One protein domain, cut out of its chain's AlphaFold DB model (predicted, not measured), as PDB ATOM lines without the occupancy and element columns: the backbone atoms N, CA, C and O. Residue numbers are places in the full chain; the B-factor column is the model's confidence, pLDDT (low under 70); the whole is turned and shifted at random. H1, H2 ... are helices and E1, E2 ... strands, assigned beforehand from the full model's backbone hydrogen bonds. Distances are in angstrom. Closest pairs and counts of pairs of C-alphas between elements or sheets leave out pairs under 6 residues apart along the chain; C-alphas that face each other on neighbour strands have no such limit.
ATOM      1  N   ARG A  11     128.209  82.930  92.744       84.88
ATOM      2  CA  ARG A  11     129.329  83.305  93.633       84.88
ATOM      3  C   ARG A  11     129.516  84.818  93.758       84.88
ATOM      4  O   ARG A  11     129.895  85.329  94.807       84.88
ATOM      5  N   ARG A  12     129.293  85.554  92.666       91.44
ATOM      6  CA  ARG A  12     129.471  87.005  92.634       91.44
ATOM      7  C   ARG A  12     128.470  87.674  91.702       91.44
ATOM      8  O   ARG A  12     128.419  87.335  90.523       91.44
ATOM      9  N   LEU A  13     127.739  88.651  92.233       95.31
ATOM     10  CA  LEU A  13     126.869  89.556  91.480       95.31
ATOM     11  C   LEU A  13     127.461  90.969  91.495       95.31
ATOM     12  O   LEU A  13     127.831  91.474  92.559       95.31
ATOM     13  N   VAL A  14     127.545  91.616  90.336       96.81
ATOM     14  CA  VAL A  14     127.898  93.037  90.247       96.81
ATOM     15  C   VAL A  14     126.614  93.862  90.277       96.81
ATOM     16  O   VAL A  14     125.780  93.741  89.387       96.81
ATOM     17  N   LEU A  15     126.444  94.683  91.312       96.44
ATOM     18  CA  LEU A  15     125.349  95.643  91.427       96.44
ATOM     19  C   LEU A  15     125.804  96.984  90.851       96.44
ATOM     20  O   LEU A  15     126.738  97.594  91.374       96.44
ATOM     21  N   LEU A  16     125.153  97.435  89.785       94.56
ATOM     22  CA  LEU A  16     125.373  98.755  89.212       94.56
ATOM     23  C   LEU A  16     124.758  99.809  90.137       94.56
ATOM     24  O   LEU A  16     123.556  99.790  90.394       94.56
ATOM     25  N   ASP A  17     125.597 100.701  90.656       92.12
ATOM     26  CA  ASP A  17     125.187 101.827  91.489       92.12
ATOM     27  C   ASP A  17     124.960 103.042  90.582       92.12
ATOM     28  O   ASP A  17     125.914 103.690  90.133       92.12
ATOM     29  N   ILE A  18     123.687 103.256  90.247       90.69
ATOM     30  CA  ILE A  18     123.199 104.188  89.230       90.69
ATOM     31  C   ILE A  18     122.184 105.140  89.866       90.69
ATOM     32  O   ILE A  18     121.285 104.719  90.588       90.69
ATOM     33  N   HIS A  19     122.289 106.424  89.530       86.75
ATOM     34  CA  HIS A  19     121.233 107.398  89.774       86.75
ATOM     35  C   HIS A  19     120.475 107.661  88.466       86.75
ATOM     36  O   HIS A  19     121.080 108.137  87.507       86.75
ATOM     37  N   ALA A  20     119.177 107.346  88.442       85.38
ATOM     38  CA  ALA A  20     118.308 107.459  87.268       85.38
ATOM     39  C   ALA A  20     117.050 108.297  87.587       85.38
ATOM     40  O   ALA A  20     115.998 107.740  87.897       85.38
ATOM     41  N   PRO A  21     117.132 109.637  87.546       84.50
ATOM     42  CA  PRO A  21     115.995 110.535  87.769       84.50
ATOM     43  C   PRO A  21     114.888 110.479  86.704       84.50
ATOM     44  O   PRO A  21     113.875 111.144  86.880       84.50
ATOM     45  N   LYS A  22     115.049 109.734  85.600       86.69
ATOM     46  CA  LYS A  22     114.039 109.615  84.531       86.69
ATOM     47  C   LYS A  22     113.727 108.163  84.178       86.69
ATOM     48  O   LYS A  22     114.612 107.313  84.225       86.69
ATOM     49  N   ALA A  23     112.501 107.900  83.721       83.38
ATOM     50  CA  ALA A  23     112.067 106.581  83.246       83.38
ATOM     51  C   ALA A  23     112.964 106.018  82.123       83.38
ATOM     52  O   ALA A  23     113.333 104.844  82.140       83.38
ATOM     53  N   SER A  24     113.367 106.866  81.172       86.31
ATOM     54  CA  SER A  24     114.303 106.524  80.092       86.31
ATOM     55  C   SER A  24     115.683 106.103  80.611       86.31
ATOM     56  O   SER A  24     116.267 105.144  80.111       86.31
ATOM     57  N   GLU A  25     116.183 106.769  81.656       89.62
ATOM     58  CA  GLU A  25     117.459 106.440  82.300       89.62
ATOM     59  C   GLU A  25     117.386 105.099  83.066       89.62
ATOM     60  O   GLU A  25     118.386 104.384  83.138       89.62
ATOM     61  N   VAL A  26     116.211 104.705  83.578       89.25
ATOM     62  CA  VAL A  26     116.009 103.383  84.204       89.25
ATOM     63  C   VAL A  26     116.105 102.254  83.170       89.25
ATOM     64  O   VAL A  26     116.770 101.249  83.421       89.25
ATOM     65  N   LEU A  27     115.503 102.425  81.989       87.31
ATOM     66  CA  LEU A  27     115.612 101.449  80.895       87.31
ATOM     67  C   LEU A  27     117.041 101.351  80.360       87.31
ATOM     68  O   LEU A  27     117.557 100.247  80.183       87.31
ATOM     69  N   ALA A  28     117.705 102.497  80.189       91.06
ATOM     70  CA  ALA A  28     119.113 102.553  79.812       91.06
ATOM     71  C   ALA A  28     120.009 101.817  80.818       91.06
ATOM     72  O   ALA A  28     120.942 101.122  80.424       91.06
ATOM     73  N   ALA A  29     119.709 101.910  82.116       92.56
ATOM     74  CA  ALA A  29     120.432 101.170  83.142       92.56
ATOM     75  C   ALA A  29     120.245  99.647  83.015       92.56
ATOM     76  O   ALA A  29     121.198  98.891  83.225       92.56
ATOM     77  N   GLY A  30     119.043  99.197  82.644       93.00
ATOM     78  CA  GLY A  30     118.756  97.796  82.330       93.00
ATOM     79  C   GLY A  30     119.566  97.278  81.138       93.00
ATOM     80  O   GLY A  30     120.237  96.248  81.247       93.00
ATOM     81  N   GLU A  31     119.588  98.024  80.029       91.94
ATOM     82  CA  GLU A  31     120.402  97.691  78.850       91.94
ATOM     83  C   GLU A  31     121.902  97.676  79.176       91.94
ATOM     84  O   GLU A  31     122.613  96.730  78.831       91.94
ATOM     85  N   LEU A  32     122.380  98.655  79.943       93.25
ATOM     86  CA  LEU A  32     123.776  98.723  80.364       93.25
ATOM     87  C   LEU A  32     124.192  97.506  81.213       93.25
ATOM     88  O   LEU A  32     125.318  97.010  81.090       93.25
ATOM     89  N   ALA A  33     123.289  96.967  82.041       93.62
ATOM     90  CA  ALA A  33     123.539  95.723  82.768       93.62
ATOM     91  C   ALA A  33     123.737  94.531  81.819       93.62
ATOM     92  O   ALA A  33     124.631  93.709  82.047       93.62
ATOM     93  N   VAL A  34     122.964  94.458  80.731       93.56
ATOM     94  CA  VAL A  34     123.149  93.448  79.677       93.56
ATOM     95  C   VAL A  34     124.504  93.621  79.001       93.56
ATOM     96  O   VAL A  34     125.254  92.645  78.907       93.56
ATOM     97  N   GLU A  35     124.862  94.840  78.590       93.31
ATOM     98  CA  GLU A  35     126.145  95.105  77.933       93.31
ATOM     99  C   GLU A  35     127.333  94.682  78.802       93.31
ATOM    100  O   GLU A  35     128.233  93.961  78.349       93.31
ATOM    101  N   HIS A  36     127.333  95.084  80.076       94.19
ATOM    102  CA  HIS A  36     128.392  94.710  81.005       94.19
ATOM    103  C   HIS A  36     128.450  93.201  81.227       94.19
ATOM    104  O   HIS A  36     129.546  92.630  81.222       94.19
ATOM    105  N   ALA A  37     127.305  92.532  81.372       94.69
ATOM    106  CA  ALA A  37     127.259  91.083  81.520       94.69
ATOM    107  C   ALA A  37     127.794  90.355  80.278       94.69
ATOM    108  O   ALA A  37     128.551  89.392  80.404       94.69
ATOM    109  N   MET A  38     127.466  90.834  79.075       93.00
ATOM    110  CA  MET A  38     127.980  90.276  77.823       93.00
ATOM    111  C   MET A  38     129.500  90.440  77.696       93.00
ATOM    112  O   MET A  38     130.174  89.477  77.318       93.00
ATOM    113  N   ARG A  39     130.041  91.619  78.039       93.31
ATOM    114  CA  ARG A  39     131.481  91.929  77.942       93.31
ATOM    115  C   ARG A  39     132.314  91.205  78.999       93.31
ATOM    116  O   ARG A  39     133.337  90.611  78.681       93.31
ATOM    117  N   SER A  40     131.878  91.244  80.253       93.00
ATOM    118  CA  SER A  40     132.626  90.683  81.388       93.00
ATOM    119  C   SER A  40     132.395  89.188  81.603       93.00
ATOM    120  O   SER A  40     133.141  88.558  82.352       93.00
ATOM    121  N   LYS A  41     131.331  88.632  81.003       92.12
ATOM    122  CA  LYS A  41     130.822  87.285  81.291       92.12
ATOM    123  C   LYS A  41     130.550  87.073  82.788       92.12
ATOM    124  O   LYS A  41     130.685  85.960  83.280       92.12
ATOM    125  N   GLN A  42     130.153  88.122  83.514       93.75
ATOM    126  CA  GLN A  42     129.723  88.049  84.915       93.75
ATOM    127  C   GLN A  42     128.274  88.526  85.090       93.75
ATOM    128  O   GLN A  42     127.835  89.400  84.341       93.75
ATOM    129  N   PRO A  43     127.520  87.995  86.070       96.31
ATOM    130  CA  PRO A  43     126.192  88.501  86.392       96.31
ATOM    131  C   PRO A  43     126.226  89.977  86.797       96.31
ATOM    132  O   PRO A  43     126.981  90.358  87.697       96.31
ATOM    133  N   HIS A  44     125.390  90.784  86.149       97.62
ATOM    134  CA  HIS A  44     125.206  92.202  86.456       97.62
ATOM    135  C   HIS A  44     123.744  92.462  86.771       97.62
ATOM    136  O   HIS A  44     122.864  91.932  86.097       97.62
ATOM    137  N   ALA A  45     123.480  93.276  87.782       97.31
ATOM    138  CA  ALA A  45     122.135  93.695  88.117       97.31
ATOM    139  C   ALA A  45     122.086  95.161  88.517       97.31
ATOM    140  O   ALA A  45     123.077  95.757  88.933       97.31
ATOM    141  N   VAL A  46     120.892  95.708  88.421       96.25
ATOM    142  CA  VAL A  46     120.534  97.078  88.745       96.25
ATOM    143  C   VAL A  46     119.221  97.009  89.523       96.25
ATOM    144  O   VAL A  46     118.309  96.268  89.154       96.25
ATOM    145  N   VAL A  47     119.154  97.744  90.632       95.50
ATOM    146  CA  VAL A  47     117.938  97.915  91.434       95.50
ATOM    147  C   VAL A  47     117.754  99.410  91.640       95.50
ATOM    148  O   VAL A  47     118.609 100.046  92.253       95.50
ATOM    149  N   LEU A  48     116.682  99.971  91.086       93.94
ATOM    150  CA  LEU A  48     116.449 101.415  91.032       93.94
ATOM    151  C   LEU A  48     115.066 101.766  91.546       93.94
ATOM    152  O   LEU A  48     114.122 101.006  91.355       93.94
ATOM    153  N   THR A  49     114.944 102.945  92.141       92.06
ATOM    154  CA  THR A  49     113.647 103.564  92.408       92.06
ATOM    155  C   THR A  49     113.098 104.168  91.120       92.06
ATOM    156  O   THR A  49     113.823 104.830  90.382       92.06
ATOM    157  N   TRP A  50     111.809 103.969  90.872       88.00
ATOM    158  CA  TRP A  50     111.083 104.554  89.760       88.00
ATOM    159  C   TRP A  50     110.823 106.045  89.999       88.00
ATOM    160  O   TRP A  50     110.238 106.389  91.036       88.00
ATOM    161  N   PRO A  51     111.239 106.933  89.080       83.12
ATOM    162  CA  PRO A  51     111.063 108.368  89.253       83.12
ATOM    163  C   PRO A  51     109.657 108.853  88.863       83.12
ATOM    164  O   PRO A  51     108.991 108.226  88.048       83.12
ATOM    165  N   GLU A  52     109.275 109.977  89.483       66.75
ATOM    166  CA  GLU A  52     108.255 111.033  89.248       66.75
ATOM    167  C   GLU A  52     107.005 110.832  88.351       66.75
ATOM    168  O   GLU A  52     106.038 111.565  88.552       66.75
ATOM    169  N   GLU A  53     106.914 109.846  87.455       68.38
ATOM    170  CA  GLU A  53     105.757 109.641  86.571       68.38
ATOM    171  C   GLU A  53     105.254 108.195  86.573       68.38
ATOM    172  O   GLU A  53     106.027 107.230  86.557       68.38
ATOM    173  N   ALA A  54     103.926 108.044  86.550       61.88
ATOM    174  CA  ALA A  54     103.318 106.746  86.319       61.88
ATOM    175  C   ALA A  54     103.523 106.328  84.858       61.88
ATOM    176  O   ALA A  54     103.259 107.109  83.941       61.88
ATOM    177  N   VAL A  55     103.975 105.095  84.642       70.12
ATOM    178  CA  VAL A  55     104.301 104.581  83.306       70.12
ATOM    179  C   VAL A  55     103.693 103.205  83.080       70.12
ATOM    180  O   VAL A  55     103.667 102.369  83.987       70.12
ATOM    181  N   VAL A  56     103.247 102.950  81.846       65.31
ATOM    182  CA  VAL A  56     102.892 101.604  81.380       65.31
ATOM    183  C   VAL A  56     103.970 101.060  80.447       65.31
ATOM    184  O   VAL A  56     104.338 101.707  79.466       65.31
ATOM    185  N   TYR A  57     104.418  99.839  80.740       67.94
ATOM    186  CA  TYR A  57     105.421  99.104  79.977       67.94
ATOM    187  C   TYR A  57     104.832  97.928  79.215       67.94
ATOM    188  O   TYR A  57     104.318  97.012  79.847       67.94
ATOM    189  N   GLY A  58     105.005  97.880  77.891       66.00
ATOM    190  CA  GLY A  58     104.677  96.712  77.063       66.00
ATOM    191  C   GLY A  58     105.580  96.619  75.831       66.00
ATOM    192  O   GLY A  58     105.870  97.635  75.210       66.00
ATOM    193  N   LEU A  59     106.070  95.421  75.484       80.12
ATOM    194  CA  LEU A  59     106.845  95.221  74.246       80.12
ATOM    195  C   LEU A  59     105.943  94.840  73.065       80.12
ATOM    196  O   LEU A  59     106.048  95.438  71.990       80.12
ATOM    197  N   TYR A  60     105.077  93.842  73.270       82.12
ATOM    198  CA  TYR A  60     104.119  93.356  72.269       82.12
ATOM    199  C   TYR A  60     102.686  93.796  72.573       82.12
ATOM    200  O   TYR A  60     101.885  93.953  71.654       82.12
ATOM    201  N   GLU A  61     102.324  93.990  73.841       80.50
ATOM    202  CA  GLU A  61     100.973  94.422  74.203       80.50
ATOM    203  C   GLU A  61     100.818  95.894  73.818       80.50
ATOM    204  O   GLU A  61     101.557  96.746  74.311       80.50
ATOM    205  N   ALA A  62      99.895  96.185  72.898       70.00
ATOM    206  CA  ALA A  62      99.654  97.545  72.448       70.00
ATOM    207  C   ALA A  62      99.092  98.357  73.613       70.00
ATOM    208  O   ALA A  62      98.009  98.069  74.130       70.00
ATOM    209  N   VAL A  63      99.833  99.377  74.024       66.25
ATOM    210  CA  VAL A  63      99.384 100.310  75.047       66.25
ATOM    211  C   VAL A  63      98.723 101.471  74.318       66.25
ATOM    212  O   VAL A  63      99.336 102.097  73.458       66.25
ATOM    213  N   ARG A  64      97.441 101.718  74.600       59.34
ATOM    214  CA  ARG A  64      96.757 102.899  74.068       59.34
ATOM    215  C   ARG A  64      97.167 104.115  74.876       59.34
ATOM    216  O   ARG A  64      97.194 104.033  76.103       59.34
ATOM    217  N   ASP A  65      97.434 105.203  74.167       51.16
ATOM    218  CA  ASP A  65      97.616 106.526  74.747       51.16
ATOM    219  C   ASP A  65      96.313 106.929  75.445       51.16
ATOM    220  O   ASP A  65      95.314 107.253  74.805       51.16
ATOM    221  N   ASN A  66      96.287 106.780  76.766       51.88
ATOM    222  CA  ASN A  66      95.323 107.471  77.602       51.88
ATOM    223  C   ASN A  66      96.076 108.689  78.140       51.88
ATOM    224  O   ASN A  66      97.138 108.519  78.737       51.88
ATOM    225  N   GLU A  67      95.509 109.881  77.947       46.41
ATOM    226  CA  GLU A  67      96.140 111.214  78.046       46.41
ATOM    227  C   GLU A  67      96.868 111.558  79.372       46.41
ATOM    228  O   GLU A  67      97.392 112.659  79.517       46.41
ATOM    229  N   SER A  68      96.928 110.656  80.357       50.12
ATOM    230  CA  SER A  68      97.510 110.886  81.685       50.12
ATOM    231  C   SER A  68      98.656 109.945  82.083       50.12
ATOM    232  O   SER A  68      99.121 110.021  83.219       50.12
ATOM    233  N   THR A  69      99.121 109.031  81.220       60.81
ATOM    234  CA  THR A  69     100.194 108.078  81.578       60.81
ATOM    235  C   THR A  69     101.208 107.936  80.448       60.81
ATOM    236  O   THR A  69     100.858 107.514  79.349       60.81
ATOM    237  N   ALA A  70     102.479 108.253  80.707       64.12
ATOM    238  CA  ALA A  70     103.520 108.123  79.694       64.12
ATOM    239  C   ALA A  70     103.728 106.642  79.318       64.12
ATOM    240  O   ALA A  70     103.854 105.771  80.180       64.12
ATOM    241  N   ILE A  71     103.761 106.349  78.016       71.81
ATOM    242  CA  ILE A  71     103.966 104.991  77.490       71.81
ATOM    243  C   ILE A  71     105.425 104.800  77.098       71.81
ATOM    244  O   ILE A  71     105.989 105.623  76.368       71.81
ATOM    245  N   TYR A  72     106.013 103.691  77.544       73.50
ATOM    246  CA  TYR A  72     107.353 103.267  77.154       73.50
ATOM    247  C   TYR A  72     107.352 101.774  76.817       73.50
ATOM    248  O   TYR A  72     106.703 100.966  77.482       73.50
ATOM    249  N   ARG A  73     108.114 101.366  75.797       77.56
ATOM    250  CA  ARG A  73     108.355  99.936  75.566       77.56
ATOM    251  C   ARG A  73     109.401  99.431  76.551       77.56
ATOM    252  O   ARG A  73     110.368 100.128  76.860       77.56
ATOM    253  N   ARG A  74     109.187  98.216  77.054       82.19
ATOM    254  CA  ARG A  74     110.166  97.474  77.865       82.19
ATOM    255  C   ARG A  74     111.055  96.633  76.954       82.19
ATOM    256  O   ARG A  74     110.670  96.311  75.833       82.19
ATOM    257  N   ILE A  75     112.228  96.258  77.454       83.94
ATOM    258  CA  ILE A  75     113.217  95.455  76.720       83.94
ATOM    259  C   ILE A  75     112.725  94.005  76.545       83.94
ATOM    260  O   ILE A  75     113.041  93.332  75.563       83.94
ATOM    261  N   THR A  76     111.932  93.516  77.499       89.75
ATOM    262  CA  THR A  76     111.408  92.143  77.540       89.75
ATOM    263  C   THR A  76     109.932  92.040  77.149       89.75
ATOM    264  O   THR A  76     109.178  93.001  77.230       89.75
ATOM    265  N   GLY A  77     109.492  90.843  76.750       88.19
ATOM    266  CA  GLY A  77     108.068  90.546  76.568       88.19
ATOM    267  C   GLY A  77     107.286  90.446  77.885       88.19
ATOM    268  O   GLY A  77     107.795  90.759  78.961       88.19
ATOM    269  N   GLY A  78     106.062  89.928  77.797       89.06
ATOM    270  CA  GLY A  78     105.190  89.638  78.937       89.06
ATOM    271  C   GLY A  78     103.981  90.554  79.044       89.06
ATOM    272  O   GLY A  78     103.674  91.315  78.128       89.06
ATOM    273  N   HIS A  79     103.289  90.444  80.177       87.88
ATOM    274  CA  HIS A  79     102.169  91.319  80.506       87.88
ATOM    275  C   HIS A  79     102.642  92.761  80.649       87.88
ATOM    276  O   HIS A  79     103.774  93.016  81.090       87.88
ATOM    277  N   LYS A  80     101.746  93.699  80.337       85.56
ATOM    278  CA  LYS A  80     101.964  95.094  80.689       85.56
ATOM    279  C   LYS A  80     102.247  95.260  82.181       85.56
ATOM    280  O   LYS A  80     101.619  94.613  83.021       85.56
ATOM    281  N   ALA A  81     103.170  96.154  82.503       84.44
ATOM    282  CA  ALA A  81     103.481  96.526  83.875       84.44
ATOM    283  C   ALA A  81     103.149  98.000  84.103       84.44
ATOM    284  O   ALA A  81     103.426  98.835  83.244       84.44
ATOM    285  N   TYR A  82     102.572  98.298  85.264       84.69
ATOM    286  CA  TYR A  82     102.307  99.657  85.720       84.69
ATOM    287  C   TYR A  82     103.352 100.020  86.770       84.69
ATOM    288  O   TYR A  82     103.513  99.291  87.749       84.69
ATOM    289  N   MET A  83     104.051 101.128  86.546       87.06
ATOM    290  CA  MET A  83     105.032 101.688  87.469       87.06
ATOM    291  C   MET A  83     104.456 102.949  88.099       87.06
ATOM    292  O   MET A  83     104.044 103.848  87.375       87.06
ATOM    293  N   ALA A  84     104.435 103.022  89.425       87.00
ATOM    294  CA  ALA A  84     104.135 104.222  90.195       87.00
ATOM    295  C   ALA A  84     105.431 104.823  90.774       87.00
ATOM    296  O   ALA A  84     106.378 104.074  91.043       87.00
ATOM    297  N   PRO A  85     105.482 106.147  91.019       87.06
ATOM    298  CA  PRO A  85     106.629 106.777  91.668       87.06
ATOM    299  C   PRO A  85     106.988 106.086  92.988       87.06
ATOM    300  O   PRO A  85     106.111 105.759  93.789       87.06
ATOM    301  N   GLY A  86     108.281 105.853  93.214       88.38
ATOM    302  CA  GLY A  86     108.781 105.198  94.426       88.38
ATOM    303  C   GLY A  86     108.805 103.666  94.384       88.38
ATOM    304  O   GLY A  86     109.473 103.063  95.223       88.38
ATOM    305  N   GLN A  87     108.152 103.023  93.408       93.00
ATOM    306  CA  GLN A  87     108.295 101.577  93.208       93.00
ATOM    307  C   GLN A  87     109.702 101.220  92.729       93.00
ATOM    308  O   GLN A  87     110.378 102.029  92.107       93.00
ATOM    309  N   ALA A  88     110.149  99.997  92.982       93.75
ATOM    310  CA  ALA A  88     111.439  99.519  92.515       93.75
ATOM    311  C   ALA A  88     111.354  98.842  91.138       93.75
ATOM    312  O   ALA A  88     110.398  98.139  90.800       93.75
ATOM    313  N   TYR A  89     112.413  99.044  90.363       94.06
ATOM    314  CA  TYR A  89     112.743  98.341  89.134       94.06
ATOM    315  C   TYR A  89     113.969  97.464  89.381       94.06
ATOM    316  O   TYR A  89     114.969  97.927  89.931       94.06
ATOM    317  N   ILE A  90     113.894  96.207  88.960       96.00
ATOM    318  CA  ILE A  90     115.004  95.257  88.996       96.00
ATOM    319  C   ILE A  90     115.309  94.867  87.560       96.00
ATOM    320  O   ILE A  90     114.415  94.404  86.854       96.00
ATOM    321  N   ALA A  91     116.571  94.951  87.163       96.25
ATOM    322  CA  ALA A  91     117.057  94.283  85.967       96.25
ATOM    323  C   ALA A  91     118.294  93.459  86.303       96.25
ATOM    324  O   ALA A  91     119.191  93.919  87.008       96.25
ATOM    325  N   VAL A  92     118.340  92.221  85.817       97.19
ATOM    326  CA  VAL A  92     119.489  91.336  85.991       97.19
ATOM    327  C   VAL A  92     119.821  90.616  84.696       97.19
ATOM    328  O   VAL A  92     118.981  89.968  84.073       97.19
ATOM    329  N   ALA A  93     121.088  90.713  84.322       97.44
ATOM    330  CA  ALA A  93     121.690  90.012  83.214       97.44
ATOM    331  C   ALA A  93     122.543  88.855  83.748       97.44
ATOM    332  O   ALA A  93     123.469  89.037  84.543       97.44
ATOM    333  N   LEU A  94     122.214  87.647  83.303       96.38
ATOM    334  CA  LEU A  94     122.816  86.387  83.708       96.38
ATOM    335  C   LEU A  94     123.518  85.765  82.498       96.38
ATOM    336  O   LEU A  94     122.867  85.099  81.681       96.38
ATOM    337  N   PRO A  95     124.843  85.941  82.367       90.62
ATOM    338  CA  PRO A  95     125.614  85.183  81.397       90.62
ATOM    339  C   PRO A  95     125.328  83.692  81.571       90.62
ATOM    340  O   PRO A  95     125.098  83.217  82.684       90.62
ATOM    341  N   TRP A  96     125.317  82.949  80.467       87.69
ATOM    342  CA  TRP A  96     125.140  81.489  80.430       87.69
ATOM    343  C   TRP A  96     123.699  80.986  80.622       87.69
ATOM    344  O   TRP A  96     123.434  79.806  80.385       87.69
ATOM    345  N   ARG A  97     122.738  81.842  80.992       88.06
ATOM    346  CA  ARG A  97     121.317  81.466  81.066       88.06
ATOM    347  C   ARG A  97     120.620  81.752  79.736       88.06
ATOM    348  O   ARG A  97     120.222  82.875  79.474       88.06
ATOM    349  N   LYS A  98     120.456  80.719  78.908       88.81
ATOM    350  CA  LYS A  98     119.986  80.859  77.515       88.81
ATOM    351  C   LYS A  98     118.546  80.401  77.254       88.81
ATOM    352  O   LYS A  98     118.153  80.320  76.102       88.81
ATOM    353  N   SER A  99     117.785  80.046  78.290       94.00
ATOM    354  CA  SER A  99     116.411  79.536  78.148       94.00
ATOM    355  C   SER A  99     115.422  80.489  78.810       94.00
ATOM    356  O   SER A  99     115.590  80.836  79.983       94.00
ATOM    357  N   LEU A 100     114.375  80.859  78.069       95.31
ATOM    358  CA  LEU A 100     113.258  81.649  78.584       95.31
ATOM    359  C   LEU A 100     112.587  80.984  79.791       95.31
ATOM    360  O   LEU A 100     112.304  81.670  80.766       95.31
ATOM    361  N   GLU A 101     112.371  79.667  79.778       94.44
ATOM    362  CA  GLU A 101     111.727  78.933  80.880       94.44
ATOM    363  C   GLU A 101     112.565  78.996  82.160       94.44
ATOM    364  O   GLU A 101     112.046  79.243  83.250       94.44
ATOM    365  N   GLY A 102     113.880  78.793  82.031       93.62
ATOM    366  CA  GLY A 102     114.807  78.871  83.154       93.62
ATOM    367  C   GLY A 102     114.868  80.274  83.753       93.62
ATOM    368  O   GLY A 102     114.900  80.415  84.974       93.62
ATOM    369  N   LEU A 103     114.845  81.305  82.905       96.06
ATOM    370  CA  LEU A 103     114.796  82.701  83.341       96.06
ATOM    371  C   LEU A 103     113.455  83.044  83.985       96.06
ATOM    372  O   LEU A 103     113.442  83.656  85.046       96.06
ATOM    373  N   ALA A 104     112.340  82.618  83.391       95.56
ATOM    374  CA  ALA A 104     110.998  82.887  83.897       95.56
ATOM    375  C   ALA A 104     110.788  82.297  85.293       95.56
ATOM    376  O   ALA A 104     110.205  82.956  86.148       95.56
ATOM    377  N   SER A 105     111.322  81.103  85.566       94.50
ATOM    378  CA  SER A 105     111.266  80.514  86.909       94.50
ATOM    379  C   SER A 105     111.971  81.377  87.960       94.50
ATOM    380  O   SER A 105     111.476  81.485  89.079       94.50
ATOM    381  N   ILE A 106     113.115  81.980  87.621       95.50
ATOM    382  CA  ILE A 106     113.855  82.876  88.525       95.50
ATOM    383  C   ILE A 106     113.098  84.201  88.664       95.50
ATOM    384  O   ILE A 106     112.868  84.675  89.773       95.50
ATOM    385  N   ALA A 107     112.675  84.770  87.537       96.31
ATOM    386  CA  ALA A 107     111.967  86.038  87.461       96.31
ATOM    387  C   ALA A 107     110.653  86.020  88.251       96.31
ATOM    388  O   ALA A 107     110.365  86.962  88.985       96.31
ATOM    389  N   LEU A 108     109.899  84.920  88.160       95.50
ATOM    390  CA  LEU A 108     108.690  84.699  88.943       95.50
ATOM    391  C   LEU A 108     108.997  84.669  90.443       95.50
ATOM    392  O   LEU A 108     108.288  85.312  91.206       95.50
ATOM    393  N   GLY A 109     110.069  83.990  90.865       95.44
ATOM    394  CA  GLY A 109     110.489  83.973  92.270       95.44
ATOM    395  C   GLY A 109     110.798  85.372  92.809       95.44
ATOM    396  O   GLY A 109     110.317  85.743  93.879       95.44
ATOM    397  N   ILE A 110     111.528  86.180  92.033       96.62
ATOM    398  CA  ILE A 110     111.837  87.571  92.393       96.62
ATOM    399  C   ILE A 110     110.548  88.404  92.460       96.62
ATOM    400  O   ILE A 110     110.315  89.083  93.459       96.62
ATOM    401  N   ALA A 111     109.697  88.333  91.432       95.62
ATOM    402  CA  ALA A 111     108.464  89.117  91.351       95.62
ATOM    403  C   ALA A 111     107.439  88.740  92.430       95.62
ATOM    404  O   ALA A 111     106.799  89.620  92.998       95.62
ATOM    405  N   SER A 112     107.302  87.453  92.766       95.69
ATOM    406  CA  SER A 112     106.435  87.008  93.864       95.69
ATOM    407  C   SER A 112     106.926  87.496  95.228       95.69
ATOM    408  O   SER A 112     106.107  87.839  96.074       95.69
ATOM    409  N   CYS A 113     108.243  87.560  95.437       96.38
ATOM    410  CA  CYS A 113     108.836  88.060  96.675       96.38
ATOM    411  C   CYS A 113     108.697  89.590  96.799       96.38
ATOM    412  O   CYS A 113     108.092  90.096  97.746       96.38
ATOM    413  N   ALA A 114     109.181  90.335  95.802       94.62
ATOM    414  CA  ALA A 114     109.237  91.799  95.847       94.62
ATOM    415  C   ALA A 114     107.870  92.467  95.595       94.62
ATOM    416  O   ALA A 114     107.669  93.648  95.893       94.62
ATOM    417  N   GLY A 115     106.909  91.709  95.060       92.06
ATOM    418  CA  GLY A 115     105.741  92.252  94.377       92.06
ATOM    419  C   GLY A 115     106.124  92.755  92.983       92.06
ATOM    420  O   GLY A 115     107.243  93.208  92.763       92.06
ATOM    421  N   GLY A 116     105.209  92.652  92.023       92.12
ATOM    422  CA  GLY A 116     105.402  93.215  90.687       92.12
ATOM    423  C   GLY A 116     105.147  92.240  89.545       92.12
ATOM    424  O   GLY A 116     104.673  91.119  89.726       92.12
ATOM    425  N   THR A 117     105.458  92.708  88.340       92.81
ATOM    426  CA  THR A 117     105.334  91.968  87.080       92.81
ATOM    427  C   THR A 117     106.717  91.732  86.507       92.81
ATOM    428  O   THR A 117     107.547  92.638  86.476       92.81
ATOM    429  N   TYR A 118     106.975  90.521  86.026       94.56
ATOM    430  CA  TYR A 118     108.272  90.187  85.460       94.56
ATOM    431  C   TYR A 118     108.266  90.220  83.935       94.56
ATOM    432  O   TYR A 118     107.227  90.256  83.275       94.56
ATOM    433  N   GLY A 119     109.458  90.191  83.357       94.88
ATOM    434  CA  GLY A 119     109.639  89.707  82.002       94.88
ATOM    435  C   GLY A 119     111.058  89.277  81.735       94.88
ATOM    436  O   GLY A 119     111.971  89.555  82.508       94.88
ATOM    437  N   VAL A 120     111.199  88.488  80.679       96.38
ATOM    438  CA  VAL A 120     112.429  87.763  80.385       96.38
ATOM    439  C   VAL A 120     112.730  87.775  78.898       96.38
ATOM    440  O   VAL A 120     111.820  87.813  78.066       96.38
ATOM    441  N   THR A 121     114.015  87.739  78.565       96.50
ATOM    442  CA  THR A 121     114.505  87.502  77.205       96.50
ATOM    443  C   THR A 121     115.951  86.998  77.230       96.50
ATOM    444  O   THR A 121     116.534  86.817  78.300       96.50
ATOM    445  N   VAL A 122     116.536  86.748  76.059       95.56
ATOM    446  CA  VAL A 122     117.934  86.339  75.905       95.56
ATOM    447  C   VAL A 122     118.593  87.175  74.810       95.56
ATOM    448  O   VAL A 122     118.068  87.291  73.703       95.56
ATOM    449  N   PHE A 123     119.777  87.704  75.117       91.62
ATOM    450  CA  PHE A 123     120.668  88.405  74.199       91.62
ATOM    451  C   PHE A 123     121.912  87.553  73.946       91.62
ATOM    452  O   PHE A 123     122.835  87.502  74.765       91.62
ATOM    453  N   GLY A 124     121.926  86.837  72.821       88.25
ATOM    454  CA  GLY A 124     122.990  85.889  72.493       88.25
ATOM    455  C   GLY A 124     123.116  84.793  73.555       88.25
ATOM    456  O   GLY A 124     122.306  83.875  73.619       88.25
ATOM    457  N   GLU A 125     124.141  84.886  74.401       90.50
ATOM    458  CA  GLU A 125     124.390  83.930  75.489       90.50
ATOM    459  C   GLU A 125     123.999  84.438  76.883       90.50
ATOM    460  O   GLU A 125     124.263  83.760  77.881       90.50
ATOM    461  N   THR A 126     123.410  85.629  76.960       95.69
ATOM    462  CA  THR A 126     123.085  86.310  78.213       95.69
ATOM    463  C   THR A 126     121.579  86.361  78.390       95.69
ATOM    464  O   THR A 126     120.871  86.973  77.596       95.69
ATOM    465  N   GLY A 127     121.089  85.730  79.448       96.94
ATOM    466  CA  GLY A 127     119.697  85.842  79.849       96.94
ATOM    467  C   GLY A 127     119.450  87.161  80.554       96.94
ATOM    468  O   GLY A 127     120.315  87.639  81.284       96.94
ATOM    469  N   TYR A 128     118.275  87.734  80.357       97.44
ATOM    470  CA  TYR A 128     117.896  89.004  80.952       97.44
ATOM    471  C   TYR A 128     116.527  88.884  81.610       97.44
ATOM    472  O   TYR A 128     115.599  88.310  81.034       97.44
ATOM    473  N   ILE A 129     116.433  89.389  82.834       96.81
ATOM    474  CA  ILE A 129     115.224  89.412  83.652       96.81
ATOM    475  C   ILE A 129     114.966  90.856  84.053       96.81
ATOM    476  O   ILE A 129     115.875  91.536  84.523       96.81
ATOM    477  N   GLU A 130     113.711  91.272  83.950       95.00
ATOM    478  CA  GLU A 130     113.198  92.515  84.512       95.00
ATOM    479  C   GLU A 130     112.075  92.203  85.496       95.00
ATOM    480  O   GLU A 130     111.230  91.348  85.221       95.00
ATOM    481  N   VAL A 131     112.029  92.921  86.614       94.81
ATOM    482  CA  VAL A 131     110.872  92.973  87.512       94.81
ATOM    483  C   VAL A 131     110.491  94.431  87.705       94.81
ATOM    484  O   VAL A 131     111.314  95.264  88.081       94.81
ATOM    485  N   LEU A 132     109.232  94.722  87.411       91.25
ATOM    486  CA  LEU A 132     108.639  96.048  87.410       91.25
ATOM    487  C   LEU A 132     107.563  96.122  88.494       91.25
ATOM    488  O   LEU A 132     106.757  95.201  88.636       91.25
ATOM    489  N   GLY A 133     107.530  97.230  89.226       88.88
ATOM    490  CA  GLY A 133     106.498  97.521  90.216       88.88
ATOM    491  C   GLY A 133     106.765  96.859  91.564       88.88
ATOM    492  O   GLY A 133     105.820  96.553  92.291       88.88
ATOM    493  N   ALA A 134     108.038  96.612  91.888       90.06
ATOM    494  CA  ALA A 134     108.424  96.116  93.201       90.06
ATOM    495  C   ALA A 134     108.146  97.156  94.288       90.06
ATOM    496  O   ALA A 134     108.175  98.360  94.043       90.06
ATOM    497  N   ARG A 135     107.835  96.687  95.498       91.50
ATOM    498  CA  ARG A 135     107.328  97.550  96.576       91.50
ATOM    499  C   ARG A 135     108.347  98.578  97.067       91.50
ATOM    500  O   ARG A 135     107.977  99.725  97.285       91.50
ATOM    501  N   SER A 136     109.608  98.179  97.219       93.06
ATOM    502  CA  SER A 136     110.715  99.045  97.645       93.06
ATOM    503  C   SER A 136     112.054  98.535  97.109       93.06
ATOM    504  O   SER A 136     112.168  97.371  96.714       93.06
ATOM    505  N   VAL A 137     113.080  99.392  97.091       93.19
ATOM    506  CA  VAL A 137     114.433  99.026  96.633       93.19
ATOM    507  C   VAL A 137     115.082  98.013  97.574       93.19
ATOM    508  O   VAL A 137     115.759  97.090  97.116       93.19
ATOM    509  N   GLU A 138     114.866  98.154  98.880       93.31
ATOM    510  CA  GLU A 138     115.381  97.247  99.900       93.31
ATOM    511  C   GLU A 138     114.816  95.831  99.725       93.31
ATOM    512  O   GLU A 138     115.597  94.880  99.614       93.31
ATOM    513  N   GLU A 139     113.488  95.693  99.621       93.06
ATOM    514  CA  GLU A 139     112.829  94.397  99.397       93.06
ATOM    515  C   GLU A 139     113.231  93.806  98.043       93.06
ATOM    516  O   GLU A 139     113.626  92.643  97.957       93.06
ATOM    517  N   ALA A 140     113.208  94.621  96.985       93.94
ATOM    518  CA  ALA A 140     113.618  94.219  95.645       93.94
ATOM    519  C   ALA A 140     115.037  93.633  95.623       93.94
ATOM    520  O   ALA A 140     115.279  92.571  95.041       93.94
ATOM    521  N   ARG A 141     115.980  94.302  96.295       95.38
ATOM    522  CA  ARG A 141     117.365  93.842  96.397       95.38
ATOM    523  C   ARG A 141     117.468  92.542  97.186       95.38
ATOM    524  O   ARG A 141     118.208  91.658  96.761       95.38
ATOM    525  N   GLN A 142     116.763  92.417  98.308       95.00
ATOM    526  CA  GLN A 142     116.775  91.189  99.100       95.00
ATOM    527  C   GLN A 142     116.261  89.998  98.278       95.00
ATOM    528  O   GLN A 142     116.971  89.004  98.130       95.00
ATOM    529  N   CYS A 143     115.090  90.145  97.657       96.25
ATOM    530  CA  CYS A 143     114.475  89.115  96.823       96.25
ATOM    531  C   CYS A 143     115.373  88.684  95.655       96.25
ATOM    532  O   CYS A 143     115.473  87.497  95.348       96.25
ATOM    533  N   LEU A 144     116.063  89.635  95.014       96.06
ATOM    534  CA  LEU A 144     117.039  89.346  93.962       96.06
ATOM    535  C   LEU A 144     118.196  88.474  94.476       96.06
ATOM    536  O   LEU A 144     118.559  87.490  93.831       96.06
ATOM    537  N   LEU A 145     118.798  88.848  95.609       94.88
ATOM    538  CA  LEU A 145     119.954  88.139  96.166       94.88
ATOM    539  C   LEU A 145     119.588  86.721  96.615       94.88
ATOM    540  O   LEU A 145     120.356  85.791  96.364       94.88
ATOM    541  N   GLU A 146     118.413  86.554  97.224       93.69
ATOM    542  CA  GLU A 146     117.886  85.255  97.649       93.69
ATOM    543  C   GLU A 146     117.565  84.356  96.449       93.69
ATOM    544  O   GLU A 146     118.049  83.226  96.382       93.69
ATOM    545  N   ALA A 147     116.827  84.862  95.454       93.75
ATOM    546  CA  ALA A 147     116.433  84.083  94.277       93.75
ATOM    547  C   ALA A 147     117.630  83.594  93.447       93.75
ATOM    548  O   ALA A 147     117.568  82.548  92.799       93.75
ATOM    549  N   LEU A 148     118.725  84.355  93.456       93.38
ATOM    550  CA  LEU A 148     119.965  84.016  92.761       93.38
ATOM    551  C   LEU A 148     120.978  83.275  93.646       93.38
ATOM    552  O   LEU A 148     122.032  82.875  93.139       93.38
ATOM    553  N   ASN A 149     120.664  83.088  94.933       93.56
ATOM    554  CA  ASN A 149     121.548  82.509  95.940       93.56
ATOM    555  C   ASN A 149     122.962  83.122  95.859       93.56
ATOM    556  O   ASN A 149     123.941  82.440  95.540       93.56
ATOM    557  N   VAL A 150     123.034  84.448  96.021       91.69
ATOM    558  CA  VAL A 150     124.265  85.229  95.827       91.69
ATOM    559  C   VAL A 150     125.155  85.168  97.064       91.69
ATOM    560  O   VAL A 150     124.780  85.668  98.119       91.69
ATOM    561  N   GLU A 151     126.380  84.659  96.919       88.94
ATOM    562  CA  GLU A 151     127.358  84.633  98.023       88.94
ATOM    563  C   GLU A 151     127.927  86.030  98.321       88.94
ATOM    564  O   GLU A 151     128.128  86.408  99.474       88.94
ATOM    565  N   LYS A 152     128.209  86.814  97.269       88.25
ATOM    566  CA  LYS A 152     128.781  88.160  97.392       88.25
ATOM    567  C   LYS A 152     128.239  89.114  96.332       88.25
ATOM    568  O   LYS A 152     128.337  88.851  95.135       88.25
ATOM    569  N   SER A 153     127.769  90.283  96.762       90.50
ATOM    570  CA  SER A 153     127.479  91.408  95.865       90.50
ATOM    571  C   SER A 153     128.608  92.438  95.898       90.50
ATOM    572  O   SER A 153     129.050  92.820  96.982       90.50
ATOM    573  N   VAL A 154     129.049  92.924  94.739       93.00
ATOM    574  CA  VAL A 154     130.010  94.034  94.631       93.00
ATOM    575  C   VAL A 154     129.346  95.195  93.918       93.00
ATOM    576  O   VAL A 154     128.745  94.990  92.870       93.00
ATOM    577  N   LYS A 155     129.458  96.402  94.472       94.56
ATOM    578  CA  LYS A 155     128.956  97.606  93.815       94.56
ATOM    579  C   LYS A 155     129.947  98.110  92.772       94.56
ATOM    580  O   LYS A 155     131.146  98.160  93.044       94.56
ATOM    581  N   MET A 156     129.442  98.505  91.612       93.69
ATOM    582  CA  MET A 156     130.189  99.232  90.591       93.69
ATOM    583  C   MET A 156     129.469 100.548  90.325       93.69
ATOM    584  O   MET A 156     128.317 100.536  89.905       93.69
ATOM    585  N   HIS A 157     130.139 101.669  90.577       92.62
ATOM    586  CA  HIS A 157     129.580 102.975  90.255       92.62
ATOM    587  C   HIS A 157     129.598 103.198  88.744       92.62
ATOM    588  O   HIS A 157     130.624 102.974  88.098       92.62
ATOM    589  N   VAL A 158     128.473 103.652  88.202       88.81
ATOM    590  CA  VAL A 158     128.334 104.011  86.792       88.81
ATOM    591  C   VAL A 158     128.070 105.517  86.707       88.81
ATOM    592  O   VAL A 158     127.085 105.991  87.280       88.81
ATOM    593  N   PRO A 159     128.915 106.285  85.996       86.06
ATOM    594  CA  PRO A 159     128.680 107.706  85.786       86.06
ATOM    595  C   PRO A 159     127.366 107.952  85.042       86.06
ATOM    596  O   PRO A 159     127.050 107.272  84.067       86.06
ATOM    597  N   ARG A 160     126.634 108.995  85.439       82.50
ATOM    598  CA  ARG A 160     125.376 109.378  84.780       82.50
ATOM    599  C   ARG A 160     125.548 109.674  83.285       82.50
ATOM    600  O   ARG A 160     124.646 109.394  82.504       82.50
ATOM    601  N   THR A 161     126.699 110.205  82.879       84.19
ATOM    602  CA  THR A 161     127.003 110.491  81.468       84.19
ATOM    603  C   THR A 161     126.915 109.245  80.588       84.19
ATOM    604  O   THR A 161     126.442 109.341  79.464       84.19
ATOM    605  N   SER A 162     127.263 108.066  81.117       80.50
ATOM    606  CA  SER A 162     127.134 106.787  80.405       80.50
ATOM    607  C   SER A 162     125.679 106.366  80.163       80.50
ATOM    608  O   SER A 162     125.426 105.539  79.295       80.50
ATOM    609  N   LEU A 163     124.725 106.913  80.925       85.56
ATOM    610  CA  LEU A 163     123.299 106.603  80.792       85.56
ATOM    611  C   LEU A 163     122.569 107.580  79.882       85.56
ATOM    612  O   LEU A 163     121.624 107.179  79.214       85.56
ATOM    613  N   GLN A 164     122.982 108.847  79.859       85.12
ATOM    614  CA  GLN A 164     122.270 109.894  79.124       85.12
ATOM    615  C   GLN A 164     122.214 109.615  77.622       85.12
ATOM    616  O   GLN A 164     121.154 109.773  77.026       85.12
ATOM    617  N   GLU A 165     123.313 109.153  77.025       82.12
ATOM    618  CA  GLU A 165     123.351 108.816  75.597       82.12
ATOM    619  C   GLU A 165     122.358 107.694  75.262       82.12
ATOM    620  O   GLU A 165     121.514 107.862  74.384       82.12
ATOM    621  N   LEU A 166     122.374 106.597  76.025       85.81
ATOM    622  CA  LEU A 166     121.431 105.486  75.858       85.81
ATOM    623  C   LEU A 166     119.980 105.905  76.141       85.81
ATOM    624  O   LEU A 166     119.070 105.519  75.410       85.81
ATOM    625  N   ALA A 167     119.750 106.737  77.160       87.94
ATOM    626  CA  ALA A 167     118.415 107.185  77.552       87.94
ATOM    627  C   ALA A 167     117.688 107.934  76.424       87.94
ATOM    628  O   ALA A 167     116.480 107.762  76.266       87.94
ATOM    629  N   THR A 168     118.408 108.703  75.594       86.75
ATOM    630  CA  THR A 168     117.797 109.402  74.445       86.75
ATOM    631  C   THR A 168     117.143 108.453  73.438       86.75
ATOM    632  O   THR A 168     116.119 108.798  72.846       86.75
ATOM    633  N   LEU A 169     117.661 107.229  73.286       83.88
ATOM    634  CA  LEU A 169     117.076 106.218  72.402       83.88
ATOM    635  C   LEU A 169     115.699 105.771  72.911       83.88
ATOM    636  O   LEU A 169     114.762 105.621  72.124       83.88
ATOM    637  N   PHE A 170     115.553 105.643  74.230       83.94
ATOM    638  CA  PHE A 170     114.301 105.272  74.894       83.94
ATOM    639  C   PHE A 170     113.267 106.403  74.947       83.94
ATOM    640  O   PHE A 170     112.077 106.142  75.133       83.94
ATOM    641  N   GLU A 171     113.700 107.653  74.781       82.75
ATOM    642  CA  GLU A 171     112.814 108.818  74.650       82.75
ATOM    643  C   GLU A 171     112.281 108.984  73.222       82.75
ATOM    644  O   GLU A 171     111.284 109.681  73.017       82.75
ATOM    645  N   SER A 172     112.910 108.329  72.239       82.06
ATOM    646  CA  SER A 172     112.527 108.463  70.839       82.06
ATOM    647  C   SER A 172     111.089 108.008  70.596       82.06
ATOM    648  O   SER A 172     110.629 106.970  71.079       82.06
ATOM    649  N   GLN A 173     110.381 108.772  69.770       78.12
ATOM    650  CA  GLN A 173     109.040 108.428  69.319       78.12
ATOM    651  C   GLN A 173     109.019 107.049  68.636       78.12
ATOM    652  O   GLN A 173     108.104 106.276  68.857       78.12
ATOM    653  N   GLN A 174     110.079 106.668  67.919       75.31
ATOM    654  CA  GLN A 174     110.205 105.352  67.274       75.31
ATOM    655  C   GLN A 174     110.237 104.187  68.274       75.31
ATOM    656  O   GLN A 174     109.708 103.111  67.995       75.31
ATOM    657  N   TRP A 175     110.850 104.387  69.445       76.00
ATOM    658  CA  TRP A 175     110.796 103.406  70.523       76.00
ATOM    659  C   TRP A 175     109.434 103.406  71.217       76.00
ATOM    660  O   TRP A 175     108.955 102.349  71.609       76.00
ATOM    661  N   ARG A 176     108.792 104.565  71.382       72.00
ATOM    662  CA  ARG A 176     107.539 104.694  72.146       72.00
ATOM    663  C   ARG A 176     106.290 104.329  71.336       72.00
ATOM    664  O   ARG A 176     105.363 103.735  71.881       72.00
ATOM    665  N   GLU A 177     106.275 104.625  70.044       61.94
ATOM    666  CA  GLU A 177     105.146 104.415  69.140       61.94
ATOM    667  C   GLU A 177     105.129 102.997  68.598       61.94
ATOM    668  O   GLU A 177     105.459 102.714  67.446       61.94
TER     669      GLU A 177
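Overview. This is residues 11 to 177 of the 281 residues of an uncharacterized protein of Pyrodictium delaneyi (UniProt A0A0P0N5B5). A twisted sheet of six strands runs through the body with helices packed on both its faces, H1 along one face and H2 and H3 over the other, three layers in all. A much smaller sheet of three short strands, E4, E3 and E5, lies toward one end, E5 next to E8; H4 packs on residues 24 to 32 of H1, and the short H5 grazes the small sheet. The printed part has 167 residues, with five named helices and nine named strands, in the order E1 H1 E2 E3 E4 E5 E6 H2 E7 E8 H3 E9 H4 H5, and its class is mixed, helices and strands. The large sheet has the order E7 E8 E6 E2 E1 E9 and the small one E4 E3 E5, both mixed. The whole is compact, with a radius of gyration of the C-alphas of 14.5 A, and spans 46 by 33 by 30 A.

Arrangement. E1, residues 13 to 17, is an inner strand of the large sheet. E1, H1 of residues 23 to 40 and E2 of residues 44 to 49 form a strand-helix-strand unit, two parallel neighbour strands with a helix between, with a right-handed crossover; N 45 and O 14 are 2.8 A apart. H1 is on the large sheet at a height of 7.2 A, over E2 and over E6, residues 88 to 95; its closest C-alpha pair with E6 is Val 34 and Ala 93, 5.1 A. On the local plane H1 and E6 stand at 15 degrees, along the strands. E6 and E2 are antiparallel, with N 46 and O 91 2.8 A apart. In the small sheet, E3 of residues 55 to 57 is parallel to E4 of residues 70 to 72, with N 72 and O 56 3.2 A apart, and antiparallel to E5 of residues 81 to 83, with N 57 and O 81 2.9 A apart. H2, residues 100 to 114, is on the face opposite H1, at a height of 7.8 A over E7, residues 117 to 123, and E8, residues 126 to 134. E6, H2 and E7 form a split strand-helix-strand unit, its strands running the same way with E8 between them, and its crossover is right-handed. E7 and E8 are a hairpin, with N 119 and O 130 2.8 A apart; E8 and E6 are antiparallel, with N 92 and O 129 2.9 A apart. The closest C-alphas of E5 and E8 are Met 83 and Gly 133, 5.2 A. H3, residues 137 to 147, is on the same face as H2; they touch at Ala 114 and Ala 140, C-alphas 5.0 A apart, at a steep tilt of 44 degrees, opposite ways. E9, residues 153 to 157, is an edge strand parallel to E1, with N 15 and O 154 2.8 A apart. H4, residues 161 to 171, is not on the large sheet; it touches residues 24 to 32 of H1 alone, closest at the C-alphas of Ser 24 and Ala 167, 4.9 A, at a steep tilt of 60 degrees, opposite ways. H5, residues 173 to 176, only grazes the small sheet; its closest C-alpha pair with E4 is Tyr 72 and Arg 176, 5.2 A. Every O i to N i+4 pair is within hydrogen-bond range in H1 and H3, 10 of 11 in H2 and 3 of 7 in H4, where 6 of 8 O i to N i+3 pairs are; H5 is too short for an i+4 pair.

Along the chain. E1 begins at C-alpha 13, (126.869, 89.556, 91.480). H1 is 26.1 A long from first to last C-alpha, E2 17.3 A, E6 23.0 A, H2 20.4 A, E7 20.3 A, E8 23.1 A, H3 15.3 A and H4 15.8 A. E8 begins at C-alpha 126, (123.085, 86.310, 78.213). H5 ends at C-alpha 176, (107.539, 104.694, 72.146).

Size, cuts and confidence. The C-alphas farthest apart are those of Arg 11 and Glu 67, 46.1 A. The printed part has no cut. The link from E3 to E4, residues 58 to 69, is long. The mean pLDDT of the printed part is 87.6; residues 52 to 54, 56 to 58, 63 to 70 and 177 are under 70.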